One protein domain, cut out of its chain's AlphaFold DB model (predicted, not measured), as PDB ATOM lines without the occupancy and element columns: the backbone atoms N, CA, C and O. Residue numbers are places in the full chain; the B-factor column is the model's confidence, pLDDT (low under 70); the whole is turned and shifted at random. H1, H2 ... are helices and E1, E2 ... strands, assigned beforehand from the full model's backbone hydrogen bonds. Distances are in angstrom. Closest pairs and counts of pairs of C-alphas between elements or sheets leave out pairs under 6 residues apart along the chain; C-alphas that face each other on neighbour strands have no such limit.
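AT A GLANCE: This is residues 189 to 308 of the 308 residues of an uncharacterized protein of Candidatus Nealsonbacteria bacterium CG_4_10_14_0_8_um_filter_37_14 (UniProt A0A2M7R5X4). One strongly twisted sheet of seven antiparallel strands makes the body, with E8 and E4 in its middle, E1 and E3 at one end and the hairpin E6 and E7 at the other. Beyond E1 and E3 the chain makes an end loop with the short strand E2, and three short helices, H1, H2 and H3, sit by the rest of the sheet. The printed part has 120 residues with eight named strands and three named helices, in the order E1 E2 E3 H1 H2 E4 E5 E6 E7 H3 E8; the sheet's order is E1 E3 E8 E4 E5 E6 E7. The class is mixed, and the whole is compact, with a radius of gyration of the C-alphas of 14.9 A and spans of 49 by 36 by 26 A.

IN THESE COORDINATES: Find C-alpha 200 at (-39.993, -21.646, -4.377), where E1, residues 200 to 206, begins and runs 17.2 A. E3 is residues 222 to 230, 23.4 A; E8, residues 302 to 307, 16.3 A, ends at C-alpha 307 at (-25.495, -32.299, -4.008). E4 is residues 248 to 252. E5, residues 260 to 269, runs 25.6 A from C-alpha 260 at (-34.595, -26.113, 8.323). E6 is residues 272 to 279, 19.9 A, and E7 residues 284 to 289, 15.8 A. Off the sheet's order look for E2, residues 208 to 210, H1, 231 to 234, H2, 237 to 240, and H3, 290 to 296.

HOW THE PARTS SIT: Begin at E8 and E4, antiparallel at 157 degrees, with N 250 and O 304 2.9 A apart. E3 pairs with E8 over residues 229 to 230, N 229 to O 303 at 2.8 A, and with E1 over residues 222 to 228, N 202 to O 226 at 2.8 A. E4 E5 E6 E7 form a meander, each strand the antiparallel neighbour of the one before: N 249 to O 264 is 2.8 A, N 267 to O 274 2.9 A and N 275 to O 288 2.8 A. E3, H1 H2 and E4 form a split strand-helix-strand unit, two strands of one sheet that are not neighbours, with helices between them along the chain; E8 is between E3 and E4 in the sheet, and the crossover is right-handed. H1 and H2 only graze the sheet. H3 is on it at a height of 7.7 A, over none of its strands; its closest C-alphas to E6 are Leu 290 and Tyr 274, 4.9 A. In H3 every O i to N i+4 pair is within hydrogen-bond range; H1 and H2 are too short for such a pair. E2 pairs with no named strand.

THE WHOLE: The C-alphas farthest apart, Gly 212 and Asn 270, are 49.4 A apart. The printed part has no cut, the link E2 to E3 is long, and no printed residue is under 70.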
ATOM      1  N   LEU A 189     -20.197 -28.745  -2.235       96.00
ATOM      2  CA  LEU A 189     -21.632 -28.916  -2.381       96.00
ATOM      3  C   LEU A 189     -22.240 -27.803  -3.232       96.00
ATOM      4  O   LEU A 189     -21.788 -26.663  -3.223       96.00
ATOM      5  N   SER A 190     -23.322 -28.126  -3.926       97.75
ATOM      6  CA  SER A 190     -24.171 -27.180  -4.643       97.75
ATOM      7  C   SER A 190     -25.610 -27.314  -4.162       97.75
ATOM      8  O   SER A 190     -26.148 -28.423  -4.128       97.75
ATOM      9  N   ASP A 191     -26.244 -26.192  -3.816       98.19
ATOM     10  CA  ASP A 191     -27.700 -26.134  -3.676       98.19
ATOM     11  C   ASP A 191     -28.312 -26.279  -5.072       98.19
ATOM     12  O   ASP A 191     -28.049 -25.470  -5.961       98.19
ATOM     13  N   ILE A 192     -29.077 -27.348  -5.280       98.25
ATOM     14  CA  ILE A 192     -29.727 -27.641  -6.561       98.25
ATOM     15  C   ILE A 192     -31.237 -27.433  -6.498       98.25
ATOM     16  O   ILE A 192     -31.945 -27.829  -7.424       98.25
ATOM     17  N   SER A 193     -31.746 -26.851  -5.413       98.06
ATOM     18  CA  SER A 193     -33.181 -26.724  -5.167       98.06
ATOM     19  C   SER A 193     -33.872 -25.905  -6.252       98.06
ATOM     20  O   SER A 193     -34.973 -26.250  -6.666       98.06
ATOM     21  N   ASP A 194     -33.236 -24.854  -6.768       96.94
ATOM     22  CA  ASP A 194     -33.796 -23.994  -7.818       96.94
ATOM     23  C   ASP A 194     -33.793 -24.626  -9.223       96.94
ATOM     24  O   ASP A 194     -34.484 -24.136 -10.117       96.94
ATOM     25  N   ASN A 195     -33.109 -25.758  -9.408       96.94
ATOM     26  CA  ASN A 195     -33.089 -26.489 -10.678       96.94
ATOM     27  C   ASN A 195     -34.377 -27.285 -10.936       96.94
ATOM     28  O   ASN A 195     -34.567 -27.825 -12.031       96.94
ATOM     29  N   PHE A 196     -35.261 -27.406  -9.944       96.56
ATOM     30  CA  PHE A 196     -36.495 -28.169 -10.073       96.56
ATOM     31  C   PHE A 196     -37.681 -27.275 -10.448       96.56
ATOM     32  O   PHE A 196     -37.919 -26.211  -9.880       96.56
ATOM     33  N   THR A 197     -38.475 -27.729 -11.419       94.69
ATOM     34  CA  THR A 197     -39.717 -27.049 -11.795       94.69
ATOM     35  C   THR A 197     -40.658 -26.950 -10.598       94.69
ATOM     36  O   THR A 197     -40.978 -27.964  -9.982       94.69
ATOM     37  N   GLY A 198     -41.131 -25.734 -10.321       95.69
ATOM     38  CA  GLY A 198     -42.051 -25.450  -9.219       95.69
ATOM     39  C   GLY A 198     -41.369 -25.183  -7.876       95.69
ATOM     40  O   GLY A 198     -42.072 -25.022  -6.882       95.69
ATOM     41  N   SER A 199     -40.037 -25.102  -7.837       97.81
ATOM     42  CA  SER A 199     -39.318 -24.628  -6.656       97.81
ATOM     43  C   SER A 199     -39.709 -23.207  -6.272       97.81
ATOM     44  O   SER A 199     -40.018 -22.367  -7.121       97.81
ATOM     45  N   VAL A 200     -39.675 -22.944  -4.970       98.12
ATOM     46  CA  VAL A 200     -39.993 -21.646  -4.377       98.12
ATOM     47  C   VAL A 200     -38.727 -21.088  -3.754       98.12
ATOM     48  O   VAL A 200     -38.000 -21.805  -3.070       98.12
ATOM     49  N   CYS A 201     -38.464 -19.806  -3.998       97.75
ATOM     50  CA  CYS A 201     -37.372 -19.087  -3.362       97.75
ATOM     51  C   CYS A 201     -37.921 -17.928  -2.535       97.75
ATOM     52  O   CYS A 201     -38.761 -17.161  -3.003       97.75
ATOM     53  N   GLU A 202     -37.388 -17.773  -1.334       96.88
ATOM     54  CA  GLU A 202     -37.740 -16.717  -0.396       96.88
ATOM     55  C   GLU A 202     -36.483 -16.113   0.232       96.88
ATOM     56  O   GLU A 202     -35.392 -16.683   0.179       96.88
ATOM     57  N   THR A 203     -36.644 -14.941   0.837       97.31
ATOM     58  CA  THR A 203     -35.596 -14.284   1.616       97.31
ATOM     59  C   THR A 203     -36.032 -14.254   3.072       97.31
ATOM     60  O   THR A 203     -37.111 -13.744   3.373       97.31
ATOM     61  N   LYS A 204     -35.189 -14.764   3.972       96.00
ATOM     62  CA  LYS A 204     -35.437 -14.790   5.418       96.00
ATOM     63  C   LYS A 204     -34.334 -14.073   6.184       96.00
ATOM     64  O   LYS A 204     -33.164 -14.163   5.826       96.00
ATOM     65  N   GLU A 205     -34.718 -13.384   7.255       97.38
ATOM     66  CA  GLU A 205     -33.799 -12.921   8.299       97.38
ATOM     67  C   GLU A 205     -33.623 -14.069   9.298       97.38
ATOM     68  O   GLU A 205     -34.481 -14.282  10.154       97.38
ATOM     69  N   LEU A 206     -32.567 -14.868   9.136       97.88
ATOM     70  CA  LEU A 206     -32.308 -16.043   9.967       97.88
ATOM     71  C   LEU A 206     -31.888 -15.656  11.386       97.88
ATOM     72  O   LEU A 206     -31.498 -14.526  11.665       97.88
ATOM     73  N   ASN A 207     -32.014 -16.618  12.296       97.81
ATOM     74  CA  ASN A 207     -31.830 -16.525  13.740       97.81
ATOM     75  C   ASN A 207     -32.883 -15.736  14.528       97.81
ATOM     76  O   ASN A 207     -33.078 -16.013  15.707       97.81
ATOM     77  N   LYS A 208     -33.608 -14.795  13.925       95.50
ATOM     78  CA  LYS A 208     -34.565 -13.941  14.644       95.50
ATOM     79  C   LYS A 208     -35.955 -14.572  14.730       95.50
ATOM     80  O   LYS A 208     -36.626 -14.701  13.715       95.50
ATOM     81  N   LYS A 209     -36.430 -14.906  15.936       92.62
ATOM     82  CA  LYS A 209     -37.816 -15.375  16.166       92.62
ATOM     83  C   LYS A 209     -38.786 -14.201  16.257       92.62
ATOM     84  O   LYS A 209     -39.852 -14.197  15.648       92.62
ATOM     85  N   LYS A 210     -38.399 -13.215  17.064       89.44
ATOM     86  CA  LYS A 210     -39.058 -11.926  17.304       89.44
ATOM     87  C   LYS A 210     -38.009 -10.962  17.864       89.44
ATOM     88  O   LYS A 210     -36.861 -11.343  18.073       89.44
ATOM     89  N   GLU A 211     -38.378  -9.709  18.092       85.81
ATOM     90  CA  GLU A 211     -37.451  -8.718  18.643       85.81
ATOM     91  C   GLU A 211     -36.878  -9.173  20.000       85.81
ATOM     92  O   GLU A 211     -37.627  -9.517  20.914       85.81
ATOM     93  N   GLY A 212     -35.544  -9.224  20.098       84.62
ATOM     94  CA  GLY A 212     -34.818  -9.664  21.293       84.62
ATOM     95  C   GLY A 212     -34.851 -11.171  21.588       84.62
ATOM     96  O   GLY A 212     -34.357 -11.571  22.638       84.62
ATOM     97  N   ASP A 213     -35.413 -12.006  20.704       92.25
ATOM     98  CA  ASP A 213     -35.486 -13.463  20.874       92.25
ATOM     99  C   ASP A 213     -34.940 -14.187  19.638       92.25
ATOM    100  O   ASP A 213     -35.402 -13.983  18.506       92.25
ATOM    101  N   TYR A 214     -33.962 -15.060  19.872       96.25
ATOM    102  CA  TYR A 214     -33.158 -15.698  18.836       96.25
ATOM    103  C   TYR A 214     -33.199 -17.226  18.944       96.25
ATOM    104  O   TYR A 214     -33.444 -17.793  20.014       96.25
ATOM    105  N   TRP A 215     -32.982 -17.927  17.831       96.38
ATOM    106  CA  TRP A 215     -32.806 -19.385  17.824       96.38
ATOM    107  C   TRP A 215     -31.490 -19.794  18.484       96.38
ATOM    108  O   TRP A 215     -31.466 -20.748  19.257       96.38
ATOM    109  N   VAL A 216     -30.441 -19.014  18.245       96.44
ATOM    110  CA  VAL A 216     -29.086 -19.191  18.751       96.44
ATOM    111  C   VAL A 216     -28.641 -17.873  19.385       96.44
ATOM    112  O   VAL A 216     -28.385 -16.887  18.691       96.44
ATOM    113  N   ASP A 217     -28.584 -17.831  20.717       95.19
ATOM    114  CA  ASP A 217     -28.124 -16.640  21.442       95.19
ATOM    115  C   ASP A 217     -26.634 -16.382  21.177       95.19
ATOM    116  O   ASP A 217     -25.816 -17.299  21.205       95.19
ATOM    117  N   GLY A 218     -26.280 -15.116  20.946       92.69
ATOM    118  CA  GLY A 218     -24.916 -14.687  20.624       92.69
ATOM    119  C   GLY A 218     -24.564 -14.705  19.137       92.69
ATOM    120  O   GLY A 218     -23.440 -14.348  18.799       92.69
ATOM    121  N   ILE A 219     -25.500 -15.080  18.263       96.12
ATOM    122  CA  ILE A 219     -25.343 -14.994  16.807       96.12
ATOM    123  C   ILE A 219     -26.214 -13.855  16.280       96.12
ATOM    124  O   ILE A 219     -27.401 -13.775  16.590       96.12
ATOM    125  N   GLU A 220     -25.643 -12.964  15.477       94.75
ATOM    126  CA  GLU A 220     -26.414 -11.879  14.869       94.75
ATOM    127  C   GLU A 220     -27.336 -12.414  13.759       94.75
ATOM    128  O   GLU A 220     -26.932 -13.298  12.997       94.75
ATOM    129  N   PRO A 221     -28.573 -11.900  13.631       96.94
ATOM    130  CA  PRO A 221     -29.425 -12.209  12.493       96.94
ATOM    131  C   PRO A 221     -28.796 -11.792  11.166       96.94
ATOM    132  O   PRO A 221     -28.142 -10.753  11.064       96.94
ATOM    133  N   PHE A 222     -29.057 -12.567  10.119       96.75
ATOM    134  CA  PHE A 222     -28.559 -12.276   8.779       96.75
ATOM    135  C   PHE A 222     -29.590 -12.633   7.713       96.75
ATOM    136  O   PHE A 222     -30.435 -13.509   7.893       96.75
ATOM    137  N   ILE A 223     -29.528 -11.928   6.585       97.69
ATOM    138  CA  ILE A 223     -30.427 -12.155   5.456       97.69
ATOM    139  C   ILE A 223     -29.893 -13.298   4.594       97.69
ATOM    140  O   ILE A 223     -28.758 -13.243   4.120       97.69
ATOM    141  N   GLN A 224     -30.736 -14.295   4.338       97.06
ATOM    142  CA  GLN A 224     -30.406 -15.456   3.522       97.06
ATOM    143  C   GLN A 224     -31.513 -15.724   2.498       97.06
ATOM    144  O   GLN A 224     -32.698 -15.764   2.831       97.06
ATOM    145  N   LYS A 225     -31.115 -15.910   1.233       97.19
ATOM    146  CA  LYS A 225     -31.999 -16.440   0.188       97.19
ATOM    147  C   LYS A 225     -32.045 -17.958   0.333       97.19
ATOM    148  O   LYS A 225     -30.994 -18.591   0.413       97.19
ATOM    149  N   ILE A 226     -33.243 -18.520   0.344       97.81
ATOM    150  CA  ILE A 226     -33.486 -19.952   0.495       97.81
ATOM    151  C   ILE A 226     -34.382 -20.384  -0.652       97.81
ATOM    152  O   ILE A 226     -35.446 -19.801  -0.849       97.81
ATOM    153  N   CYS A 227     -33.948 -21.386  -1.408       98.00
ATOM    154  CA  CYS A 227     -34.772 -22.053  -2.402       98.00
ATOM    155  C   CYS A 227     -35.060 -23.472  -1.922       98.00
ATOM    156  O   CYS A 227     -34.180 -24.136  -1.384       98.00
ATOM    157  N   TYR A 228     -36.288 -23.937  -2.105       98.44
ATOM    158  CA  TYR A 228     -36.695 -25.281  -1.719       98.44
ATOM    159  C   TYR A 228     -37.703 -25.830  -2.725       98.44
ATOM    160  O   TYR A 228     -38.407 -25.081  -3.409       98.44
ATOM    161  N   VAL A 229     -37.778 -27.153  -2.811       98.06
ATOM    162  CA  VAL A 229     -38.815 -27.846  -3.571       98.06
ATOM    163  C   VAL A 229     -40.030 -28.022  -2.662       98.06
ATOM    164  O   VAL A 229     -39.895 -28.646  -1.610       98.06
ATOM    165  N   PRO A 230     -41.216 -27.503  -3.021       96.94
ATOM    166  CA  PRO A 230     -42.421 -27.663  -2.220       96.94
ATOM    167  C   PRO A 230     -42.832 -29.119  -2.001       96.94
ATOM    168  O   PRO A 230     -42.735 -29.971  -2.888       96.94
ATOM    169  N   ARG A 231     -43.385 -29.392  -0.819       94.25
ATOM    170  CA  ARG A 231     -43.831 -30.724  -0.394       94.25
ATOM    171  C   ARG A 231     -44.761 -31.416  -1.392       94.25
ATOM    172  O   ARG A 231     -44.613 -32.608  -1.637       94.25
ATOM    173  N   ASN A 232     -45.728 -30.696  -1.958       92.25
ATOM    174  CA  ASN A 232     -46.681 -31.258  -2.920       92.25
ATOM    175  C   ASN A 232     -45.998 -31.778  -4.194       92.25
ATOM    176  O   ASN A 232     -46.525 -32.690  -4.819       92.25
ATOM    177  N   ILE A 233     -44.832 -31.229  -4.552       94.44
ATOM    178  CA  ILE A 233     -44.014 -31.706  -5.670       94.44
ATOM    179  C   ILE A 233     -43.214 -32.940  -5.249       94.44
ATOM    180  O   ILE A 233     -43.162 -33.914  -5.988       94.44
ATOM    181  N   ILE A 234     -42.629 -32.932  -4.050       93.19
ATOM    182  CA  ILE A 234     -41.794 -34.042  -3.556       93.19
ATOM    183  C   ILE A 234     -42.608 -35.319  -3.317       93.19
ATOM    184  O   ILE A 234     -42.094 -36.419  -3.488       93.19
ATOM    185  N   LEU A 235     -43.879 -35.186  -2.925       89.31
ATOM    186  CA  LEU A 235     -44.782 -36.326  -2.733       89.31
ATOM    187  C   LEU A 235     -45.181 -37.015  -4.049       89.31
ATOM    188  O   LEU A 235     -45.746 -38.111  -4.010       89.31
ATOM    189  N   ASP A 236     -44.909 -36.400  -5.200       88.25
ATOM    190  CA  ASP A 236     -45.081 -37.042  -6.497       88.25
ATOM    191  C   ASP A 236     -43.964 -38.074  -6.715       88.25
ATOM    192  O   ASP A 236     -42.775 -37.759  -6.685       88.25
ATOM    193  N   LYS A 237     -44.340 -39.323  -7.000       82.12
ATOM    194  CA  LYS A 237     -43.386 -40.412  -7.252       82.12
ATOM    195  C   LYS A 237     -42.446 -40.125  -8.433       82.12
ATOM    196  O   LYS A 237     -41.331 -40.634  -8.477       82.12
ATOM    197  N   SER A 238     -42.865 -39.305  -9.395       87.94
ATOM    198  CA  SER A 238     -41.995 -38.863 -10.487       87.94
ATOM    199  C   SER A 238     -40.854 -37.963 -10.001       87.94
ATOM    200  O   SER A 238     -39.786 -37.956 -10.617       87.94
ATOM    201  N   PHE A 239     -41.026 -37.250  -8.883       91.69
ATOM    202  CA  PHE A 239     -39.978 -36.426  -8.290       91.69
ATOM    203  C   PHE A 239     -38.863 -37.266  -7.667       91.69
ATOM    204  O   PHE A 239     -37.696 -36.921  -7.833       91.69
ATOM    205  N   GLU A 240     -39.196 -38.394  -7.033       86.75
ATOM    206  CA  GLU A 240     -38.214 -39.308  -6.429       86.75
ATOM    207  C   GLU A 240     -37.110 -39.715  -7.422       86.75
ATOM    208  O   GLU A 240     -35.945 -39.808  -7.048       86.75
ATOM    209  N   SER A 241     -37.441 -39.850  -8.713       90.00
ATOM    210  CA  SER A 241     -36.472 -40.173  -9.775       90.00
ATOM    211  C   SER A 241     -35.404 -39.097 -10.037       90.00
ATOM    212  O   SER A 241     -34.414 -39.360 -10.721       90.00
ATOM    213  N   LYS A 242     -35.599 -37.876  -9.523       95.06
ATOM    214  CA  LYS A 242     -34.673 -36.744  -9.672       95.06
ATOM    215  C   LYS A 242     -33.657 -36.647  -8.526       95.06
ATOM    216  O   LYS A 242     -32.650 -35.936  -8.653       95.06
ATOM    217  N   LEU A 243     -33.927 -37.344  -7.422       96.62
ATOM    218  CA  LEU A 243     -33.004 -37.491  -6.305       96.62
ATOM    219  C   LEU A 243     -31.894 -38.481  -6.669       96.62
ATOM    220  O   LEU A 243     -32.055 -39.335  -7.541       96.62
ATOM    221  N   LYS A 244     -30.743 -38.343  -6.017       97.31
ATOM    222  CA  LYS A 244     -29.571 -39.198  -6.215       97.31
ATOM    223  C   LYS A 244     -29.023 -39.668  -4.875       97.31
ATOM    224  O   LYS A 244     -29.256 -39.042  -3.843       97.31
ATOM    225  N   ASN A 245     -28.275 -40.772  -4.907       97.94
ATOM    226  CA  ASN A 245     -27.475 -41.192  -3.758       97.94
ATOM    227  C   ASN A 245     -26.619 -40.025  -3.279       97.94
ATOM    228  O   ASN A 245     -25.982 -39.351  -4.089       97.94
ATOM    229  N   GLY A 246     -26.625 -39.807  -1.969       98.19
ATOM    230  CA  GLY A 246     -25.806 -38.792  -1.333       98.19
ATOM    231  C   GLY A 246     -26.312 -37.361  -1.462       98.19
ATOM    232  O   GLY A 246     -25.615 -36.460  -1.002       98.19
ATOM    233  N   ASP A 247     -27.505 -37.130  -2.021       98.69
ATOM    234  CA  ASP A 247     -28.164 -35.837  -1.827       98.69
ATOM    235  C   ASP A 247     -28.352 -35.600  -0.326       98.69
ATOM    236  O   ASP A 247     -28.946 -36.426   0.370       98.69
ATOM    237  N   ILE A 248     -27.852 -34.474   0.168       98.75
ATOM    238  CA  ILE A 248     -28.101 -34.009   1.530       98.75
ATOM    239  C   ILE A 248     -29.351 -33.139   1.465       98.75
ATOM    240  O   ILE A 248     -29.440 -32.221   0.648       98.75
ATOM    241  N   VAL A 249     -30.336 -33.448   2.301       98.62
ATOM    242  CA  VAL A 249     -31.630 -32.770   2.297       98.62
ATOM    243  C   VAL A 249     -31.885 -32.071   3.620       98.62
ATOM    244  O   VAL A 249     -31.788 -32.673   4.688       98.62
ATOM    245  N   GLY A 250     -32.247 -30.796   3.531       98.50
ATOM    246  CA  GLY A 250     -32.761 -30.007   4.641       98.50
ATOM    247  C   GLY A 250     -34.285 -29.951   4.581       98.50
ATOM    248  O   GLY A 250     -34.853 -29.554   3.563       98.50
ATOM    249  N   PHE A 251     -34.959 -30.331   5.664       98.44
ATOM    250  CA  PHE A 251     -36.414 -30.243   5.781       98.44
ATOM    251  C   PHE A 251     -36.808 -28.802   6.080       98.44
ATOM    252  O   PHE A 251     -36.729 -28.342   7.225       98.44
ATOM    253  N   HIS A 252     -37.213 -28.095   5.025       98.19
ATOM    254  CA  HIS A 252     -37.565 -26.682   5.074       98.19
ATOM    255  C   HIS A 252     -38.760 -26.440   6.004       98.19
ATOM    256  O   HIS A 252     -39.666 -27.277   6.107       98.19
ATOM    257  N   THR A 253     -38.742 -25.291   6.683       96.88
ATOM    258  CA  THR A 253     -39.829 -24.808   7.541       96.88
ATOM    259  C   THR A 253     -40.204 -23.369   7.203       96.88
ATOM    260  O   THR A 253     -39.333 -22.533   6.984       96.88
ATOM    261  N   SER A 254     -41.490 -23.024   7.266       94.88
ATOM    262  CA  SER A 254     -41.955 -21.627   7.215       94.88
ATOM    263  C   SER A 254     -41.759 -20.844   8.526       94.88
ATOM    264  O   SER A 254     -42.146 -19.679   8.608       94.88
ATOM    265  N   SER A 255     -41.167 -21.451   9.562       95.38
ATOM    266  CA  SER A 255     -40.926 -20.785  10.850       95.38
ATOM    267  C   SER A 255     -40.050 -19.535  10.698       95.38
ATOM    268  O   SER A 255     -39.059 -19.526   9.970       95.38
ATOM    269  N   ILE A 256     -40.407 -18.466  11.415       95.38
ATOM    270  CA  ILE A 256     -39.679 -17.191  11.374       95.38
ATOM    271  C   ILE A 256     -38.259 -17.394  11.922       95.38
ATOM    272  O   ILE A 256     -38.068 -17.973  12.993       95.38
ATOM    273  N   GLY A 257     -37.261 -16.921  11.174       96.69
ATOM    274  CA  GLY A 257     -35.854 -16.986  11.567       96.69
ATOM    275  C   GLY A 257     -35.195 -18.356  11.450       96.69
ATOM    276  O   GLY A 257     -34.061 -18.497  11.904       96.69
ATOM    277  N   LEU A 258     -35.869 -19.348  10.863       97.19
ATOM    278  CA  LEU A 258     -35.349 -20.703  10.701       97.19
ATOM    279  C   LEU A 258     -35.507 -21.173   9.249       97.19
ATOM    280  O   LEU A 258     -36.511 -20.893   8.588       97.19
ATOM    281  N   ASP A 259     -34.493 -21.863   8.739       97.38
ATOM    282  CA  ASP A 259     -34.452 -22.391   7.378       97.38
ATOM    283  C   ASP A 259     -34.851 -23.865   7.328       97.38
ATOM    284  O   ASP A 259     -35.714 -24.240   6.531       97.38
ATOM    285  N   VAL A 260     -34.284 -24.687   8.210       98.06
ATOM    286  CA  VAL A 260     -34.595 -26.113   8.323       98.06
ATOM    287  C   VAL A 260     -34.856 -26.511   9.766       98.06
ATOM    288  O   VAL A 260     -34.421 -25.865  10.711       98.06
ATOM    289  N   THR A 261     -35.569 -27.613   9.938       96.75
ATOM    290  CA  THR A 261     -35.862 -28.201  11.262       96.75
ATOM    291  C   THR A 261     -35.229 -29.571  11.448       96.75
ATOM    292  O   THR A 261     -35.132 -30.051  12.573       96.75
ATOM    293  N   HIS A 262     -34.814 -30.203  10.352       97.75
ATOM    294  CA  HIS A 262     -34.145 -31.492  10.352       97.75
ATOM    295  C   HIS A 262     -33.323 -31.649   9.073       97.75
ATOM    296  O   HIS A 262     -33.599 -30.985   8.071       97.75
ATOM    297  N   GLU A 263     -32.361 -32.563   9.091       98.12
ATOM    298  CA  GLU A 263     -31.519 -32.909   7.944       98.12
ATOM    299  C   GLU A 263     -31.424 -34.429   7.784       98.12
ATOM    300  O   GLU A 263     -31.602 -35.194   8.737       98.12
ATOM    301  N   GLY A 264     -31.104 -34.881   6.577       98.44
ATOM    302  CA  GLY A 264     -30.738 -36.267   6.331       98.44
ATOM    303  C   GLY A 264     -30.110 -36.456   4.961       98.44
ATOM    304  O   GLY A 264     -29.921 -35.502   4.209       98.44
ATOM    305  N   ILE A 265     -29.777 -37.701   4.641       98.88
ATOM    306  CA  ILE A 265     -29.072 -38.049   3.410       98.88
ATOM    307  C   ILE A 265     -29.884 -39.074   2.630       98.88
ATOM    308  O   ILE A 265     -30.392 -40.049   3.189       98.88
ATOM    309  N   ILE A 266     -29.997 -38.855   1.325       98.62
ATOM    310  CA  ILE A 266     -30.724 -39.735   0.423       98.62
ATOM    311  C   ILE A 266     -29.909 -40.988   0.101       98.62
ATOM    312  O   ILE A 266     -28.744 -40.935  -0.303       98.62
ATOM    313  N   SER A 267     -30.576 -42.133   0.223       97.94
ATOM    314  CA  SER A 267     -30.082 -43.457  -0.142       97.94
ATOM    315  C   SER A 267     -31.089 -44.112  -1.083       97.94
ATOM    316  O   SER A 267     -32.254 -44.282  -0.743       97.94
ATOM    317  N   ILE A 268     -30.666 -44.461  -2.293       96.56
ATOM    318  CA  ILE A 268     -31.505 -45.131  -3.287       96.56
ATOM    319  C   ILE A 268     -31.144 -46.612  -3.300       96.56
ATOM    320  O   ILE A 268     -29.997 -46.980  -3.575       96.56
ATOM    321  N   ASN A 269     -32.132 -47.464  -3.024       92.00
ATOM    322  CA  ASN A 269     -32.010 -48.921  -3.019       92.00
ATOM    323  C   ASN A 269     -33.176 -49.520  -3.810       92.00
ATOM    324  O   ASN A 269     -34.327 -49.210  -3.527       92.00
ATOM    325  N   ASN A 270     -32.898 -50.388  -4.790       89.81
ATOM    326  CA  ASN A 270     -33.927 -51.069  -5.594       89.81
ATOM    327  C   ASN A 270     -34.988 -50.118  -6.192       89.81
ATOM    328  O   ASN A 270     -36.176 -50.433  -6.197       89.81
ATOM    329  N   ASN A 271     -34.556 -48.955  -6.698       87.75
ATOM    330  CA  ASN A 271     -35.411 -47.881  -7.228       87.75
ATOM    331  C   ASN A 271     -36.388 -47.257  -6.216       87.75
ATOM    332  O   ASN A 271     -37.330 -46.575  -6.614       87.75
ATOM    333  N   GLU A 272     -36.167 -47.463  -4.921       93.38
ATOM    334  CA  GLU A 272     -36.873 -46.769  -3.850       93.38
ATOM    335  C   GLU A 272     -35.943 -45.766  -3.165       93.38
ATOM    336  O   GLU A 272     -34.739 -46.004  -3.025       93.38
ATOM    337  N   VAL A 273     -36.518 -44.643  -2.735       96.75
ATOM    338  CA  VAL A 273     -35.796 -43.551  -2.083       96.75
ATOM    339  C   VAL A 273     -35.964 -43.641  -0.571       96.75
ATOM    340  O   VAL A 273     -37.075 -43.585  -0.033       96.75
ATOM    341  N   TYR A 274     -34.836 -43.743   0.113       98.06
ATOM    342  CA  TYR A 274     -34.722 -43.787   1.559       98.06
ATOM    343  C   TYR A 274     -34.034 -42.529   2.083       98.06
ATOM    344  O   TYR A 274     -33.245 -41.884   1.390       98.06
ATOM    345  N   LEU A 275     -34.339 -42.211   3.333       98.44
ATOM    346  CA  LEU A 275     -33.703 -41.184   4.132       98.44
ATOM    347  C   LEU A 275     -32.883 -41.874   5.221       98.44
ATOM    348  O   LEU A 275     -33.442 -42.610   6.035       98.44
ATOM    349  N   ILE A 276     -31.578 -41.612   5.260       98.81
ATOM    350  CA  ILE A 276     -30.741 -41.958   6.407       98.81
ATOM    351  C   ILE A 276     -30.593 -40.716   7.278       98.81
ATOM    352  O   ILE A 276     -30.120 -39.677   6.811       98.81
ATOM    353  N   HIS A 277     -31.008 -40.811   8.539       98.69
ATOM    354  CA  HIS A 277     -30.934 -39.693   9.476       98.69
ATOM    355  C   HIS A 277     -30.923 -40.158  10.941       98.69
ATOM    356  O   HIS A 277     -31.399 -41.256  11.252       98.69
ATOM    357  N   PRO A 278     -30.432 -39.327  11.877       98.44
ATOM    358  CA  PRO A 278     -30.607 -39.543  13.307       98.44
ATOM    359  C   PRO A 278     -32.077 -39.328  13.667       98.44
ATOM    360  O   PRO A 278     -32.657 -38.283  13.366       98.44
ATOM    361  N   SER A 279     -32.701 -40.328  14.284       98.00
ATOM    362  CA  SER A 279     -34.098 -40.265  14.701       98.00
ATOM    363  C   SER A 279     -34.195 -40.268  16.218       98.00
ATOM    364  O   SER A 279     -33.847 -41.256  16.869       98.00
ATOM    365  N   SER A 280     -34.729 -39.186  16.786       95.06
ATOM    366  CA  SER A 280     -35.012 -39.089  18.223       95.06
ATOM    367  C   SER A 280     -36.054 -40.117  18.670       95.06
ATOM    368  O   SER A 280     -35.955 -40.664  19.763       95.06
ATOM    369  N   LYS A 281     -37.007 -40.475  17.797       95.69
ATOM    370  CA  LYS A 281     -38.002 -41.528  18.061       95.69
ATOM    371  C   LYS A 281     -37.351 -42.890  18.317       95.69
ATOM    372  O   LYS A 281     -37.810 -43.635  19.180       95.69
ATOM    373  N   TYR A 282     -36.309 -43.225  17.559       97.62
ATOM    374  CA  TYR A 282     -35.613 -44.512  17.668       97.62
ATOM    375  C   TYR A 282     -34.288 -44.421  18.438       97.62
ATOM    376  O   TYR A 282     -33.610 -45.438  18.591       97.62
ATOM    377  N   ASN A 283     -33.930 -43.227  18.925       98.06
ATOM    378  CA  ASN A 283     -32.682 -42.897  19.619       98.06
ATOM    379  C   ASN A 283     -31.405 -43.315  18.871       98.06
ATOM    380  O   ASN A 283     -30.375 -43.575  19.489       98.06
ATOM    381  N   LYS A 284     -31.450 -43.385  17.537       98.62
ATOM    382  CA  LYS A 284     -30.313 -43.785  16.696       98.62
ATOM    383  C   LYS A 284     -30.472 -43.322  15.255       98.62
ATOM    384  O   LYS A 284     -31.570 -42.960  14.834       98.62
ATOM    385  N   VAL A 285     -29.385 -43.382  14.497       98.81
ATOM    386  CA  VAL A 285     -29.402 -43.265  13.038       98.81
ATOM    387  C   VAL A 285     -30.114 -44.474  12.444       98.81
ATOM    388  O   VAL A 285     -29.766 -45.623  12.743       98.81
ATOM    389  N   ILE A 286     -31.111 -44.206  11.609       98.69
ATOM    390  CA  ILE A 286     -31.917 -45.208  10.911       98.69
ATOM    391  C   ILE A 286     -31.988 -44.891   9.419       98.69
ATOM    392  O   ILE A 286     -31.686 -43.775   9.007       98.69
ATOM    393  N   GLU A 287     -32.408 -45.880   8.635       98.31
ATOM    394  CA  GLU A 287     -32.811 -45.724   7.239       98.31
ATOM    395  C   GLU A 287     -34.311 -46.037   7.151       98.31
ATOM    396  O   GLU A 287     -34.745 -47.110   7.576       98.31
ATOM    397  N   GLU A 288     -35.113 -45.103   6.642       97.50
ATOM    398  CA  GLU A 288     -36.552 -45.293   6.415       97.50
ATOM    399  C   GLU A 288     -36.989 -44.692   5.075       97.50
ATOM    400  O   GLU A 288     -36.270 -43.887   4.481       97.50
ATOM    401  N   LYS A 289     -38.141 -45.110   4.536       96.38
ATOM    402  CA  LYS A 289     -38.601 -44.625   3.226       96.38
ATOM    403  C   LYS A 289     -38.898 -43.130   3.295       96.38
ATOM    404  O   LYS A 289     -39.670 -42.693   4.149       96.38
ATOM    405  N   LEU A 290     -38.369 -42.352   2.347       95.75
ATOM    406  CA  LEU A 290     -38.558 -40.898   2.334       95.75
ATOM    407  C   LEU A 290     -40.046 -40.526   2.270       95.75
ATOM    408  O   LEU A 290     -40.504 -39.638   2.988       95.75
ATOM    409  N   SER A 291     -40.824 -41.232   1.451       92.69
ATOM    410  CA  SER A 291     -42.263 -40.988   1.320       92.69
ATOM    411  C   SER A 291     -43.050 -41.282   2.603       92.69
ATOM    412  O   SER A 291     -44.038 -40.599   2.881       92.69
ATOM    413  N   GLU A 292     -42.627 -42.258   3.410       94.00
ATOM    414  CA  GLU A 292     -43.227 -42.552   4.718       94.00
ATOM    415  C   GLU A 292     -42.838 -41.488   5.744       94.00
ATOM    416  O   GLU A 292     -43.719 -40.933   6.408       94.00
ATOM    417  N   TYR A 293     -41.554 -41.117   5.789       95.12
ATOM    418  CA  TYR A 293     -41.062 -40.038   6.642       95.12
ATOM    419  C   TYR A 293     -41.807 -38.728   6.372       95.12
ATOM    420  O   TYR A 293     -42.311 -38.090   7.300       95.12
ATOM    421  N   LEU A 294     -41.940 -38.343   5.097       93.69
ATOM    422  CA  LEU A 294     -42.672 -37.142   4.707       93.69
ATOM    423  C   LEU A 294     -44.119 -37.226   5.185       93.69
ATOM    424  O   LEU A 294     -44.577 -36.288   5.833       93.69
ATOM    425  N   LYS A 295     -44.838 -38.333   4.944       92.25
ATOM    426  CA  LYS A 295     -46.230 -38.516   5.412       92.25
ATOM    427  C   LYS A 295     -46.373 -38.356   6.926       92.25
ATOM    428  O   LYS A 295     -47.338 -37.738   7.367       92.25
ATOM    429  N   MET A 296     -45.427 -38.881   7.703       92.50
ATOM    430  CA  MET A 296     -45.435 -38.781   9.166       92.50
ATOM    431  C   MET A 296     -45.062 -37.386   9.686       92.50
ATOM    432  O   MET A 296     -45.444 -37.038  10.801       92.50
ATOM    433  N   ASN A 297     -44.371 -36.581   8.878       92.50
ATOM    434  CA  ASN A 297     -43.901 -35.243   9.230       92.50
ATOM    435  C   ASN A 297     -44.507 -34.181   8.290       92.50
ATOM    436  O   ASN A 297     -43.812 -33.631   7.430       92.50
ATOM    437  N   PRO A 298     -45.817 -33.883   8.411       91.44
ATOM    438  CA  PRO A 298     -46.495 -32.907   7.555       91.44
ATOM    439  C   PRO A 298     -46.104 -31.451   7.837       91.44
ATOM    440  O   PRO A 298     -46.494 -30.580   7.073       91.44
ATOM    441  N   TRP A 299     -45.351 -31.194   8.910       87.94
ATOM    442  CA  TRP A 299     -44.877 -29.865   9.305       87.94
ATOM    443  C   TRP A 299     -43.726 -29.330   8.439       87.94
ATOM    444  O   TRP A 299     -43.399 -28.152   8.542       87.94
ATOM    445  N   SER A 300     -43.084 -30.178   7.625       90.94
ATOM    446  CA  SER A 300     -42.072 -29.730   6.665       90.94
ATOM    447  C   SER A 300     -42.737 -29.330   5.352       90.94
ATOM    448  O   SER A 300     -43.413 -30.148   4.716       90.94
ATOM    449  N   ASP A 301     -42.495 -28.089   4.936       93.25
ATOM    450  CA  ASP A 301     -43.151 -27.463   3.783       93.25
ATOM    451  C   ASP A 301     -42.435 -27.776   2.457       93.25
ATOM    452  O   ASP A 301     -42.967 -27.529   1.368       93.25
ATOM    453  N   GLY A 302     -41.255 -28.395   2.533       96.50
ATOM    454  CA  GLY A 302     -40.489 -28.851   1.384       96.50
ATOM    455  C   GLY A 302     -39.063 -29.278   1.728       96.50
ATOM    456  O   GLY A 302     -38.709 -29.433   2.895       96.50
ATOM    457  N   LEU A 303     -38.242 -29.474   0.698       98.12
ATOM    458  CA  LEU A 303     -36.842 -29.876   0.835       98.12
ATOM    459  C   LEU A 303     -35.920 -28.855   0.179       98.12
ATOM    460  O   LEU A 303     -36.110 -28.502  -0.984       98.12
ATOM    461  N   ILE A 304     -34.889 -28.452   0.910       98.56
ATOM    462  CA  ILE A 304     -33.662 -27.910   0.328       98.56
ATOM    463  C   ILE A 304     -32.811 -29.119  -0.058       98.56
ATOM    464  O   ILE A 304     -32.584 -29.993   0.779       98.56
ATOM    465  N   ILE A 305     -32.378 -29.205  -1.313       98.62
ATOM    466  CA  ILE A 305     -31.649 -30.359  -1.846       98.62
ATOM    467  C   ILE A 305     -30.254 -29.911  -2.256       98.62
ATOM    468  O   ILE A 305     -30.088 -29.031  -3.101       98.62
ATOM    469  N   VAL A 306     -29.255 -30.560  -1.673       98.38
ATOM    470  CA  VAL A 306     -27.847 -30.217  -1.822       98.38
ATOM    471  C   VAL A 306     -27.095 -31.431  -2.344       98.38
ATOM    472  O   VAL A 306     -27.315 -32.552  -1.887       98.38
ATOM    473  N   ARG A 307     -26.208 -31.221  -3.316       98.06
ATOM    474  CA  ARG A 307     -25.495 -32.299  -4.008       98.06
ATOM    475  C   ARG A 307     -24.007 -31.996  -4.124       98.06
ATOM    476  O   ARG A 307     -23.642 -30.856  -4.401       98.06
ATOM    477  N   SER A 308     -23.181 -33.020  -3.917       94.31
ATOM    478  CA  SER A 308     -21.725 -32.983  -4.122       94.31
ATOM    479  C   SER A 308     -21.335 -33.304  -5.560       94.31
ATOM    480  O   SER A 308     -22.014 -34.163  -6.173       94.31
TER     481      SER A 308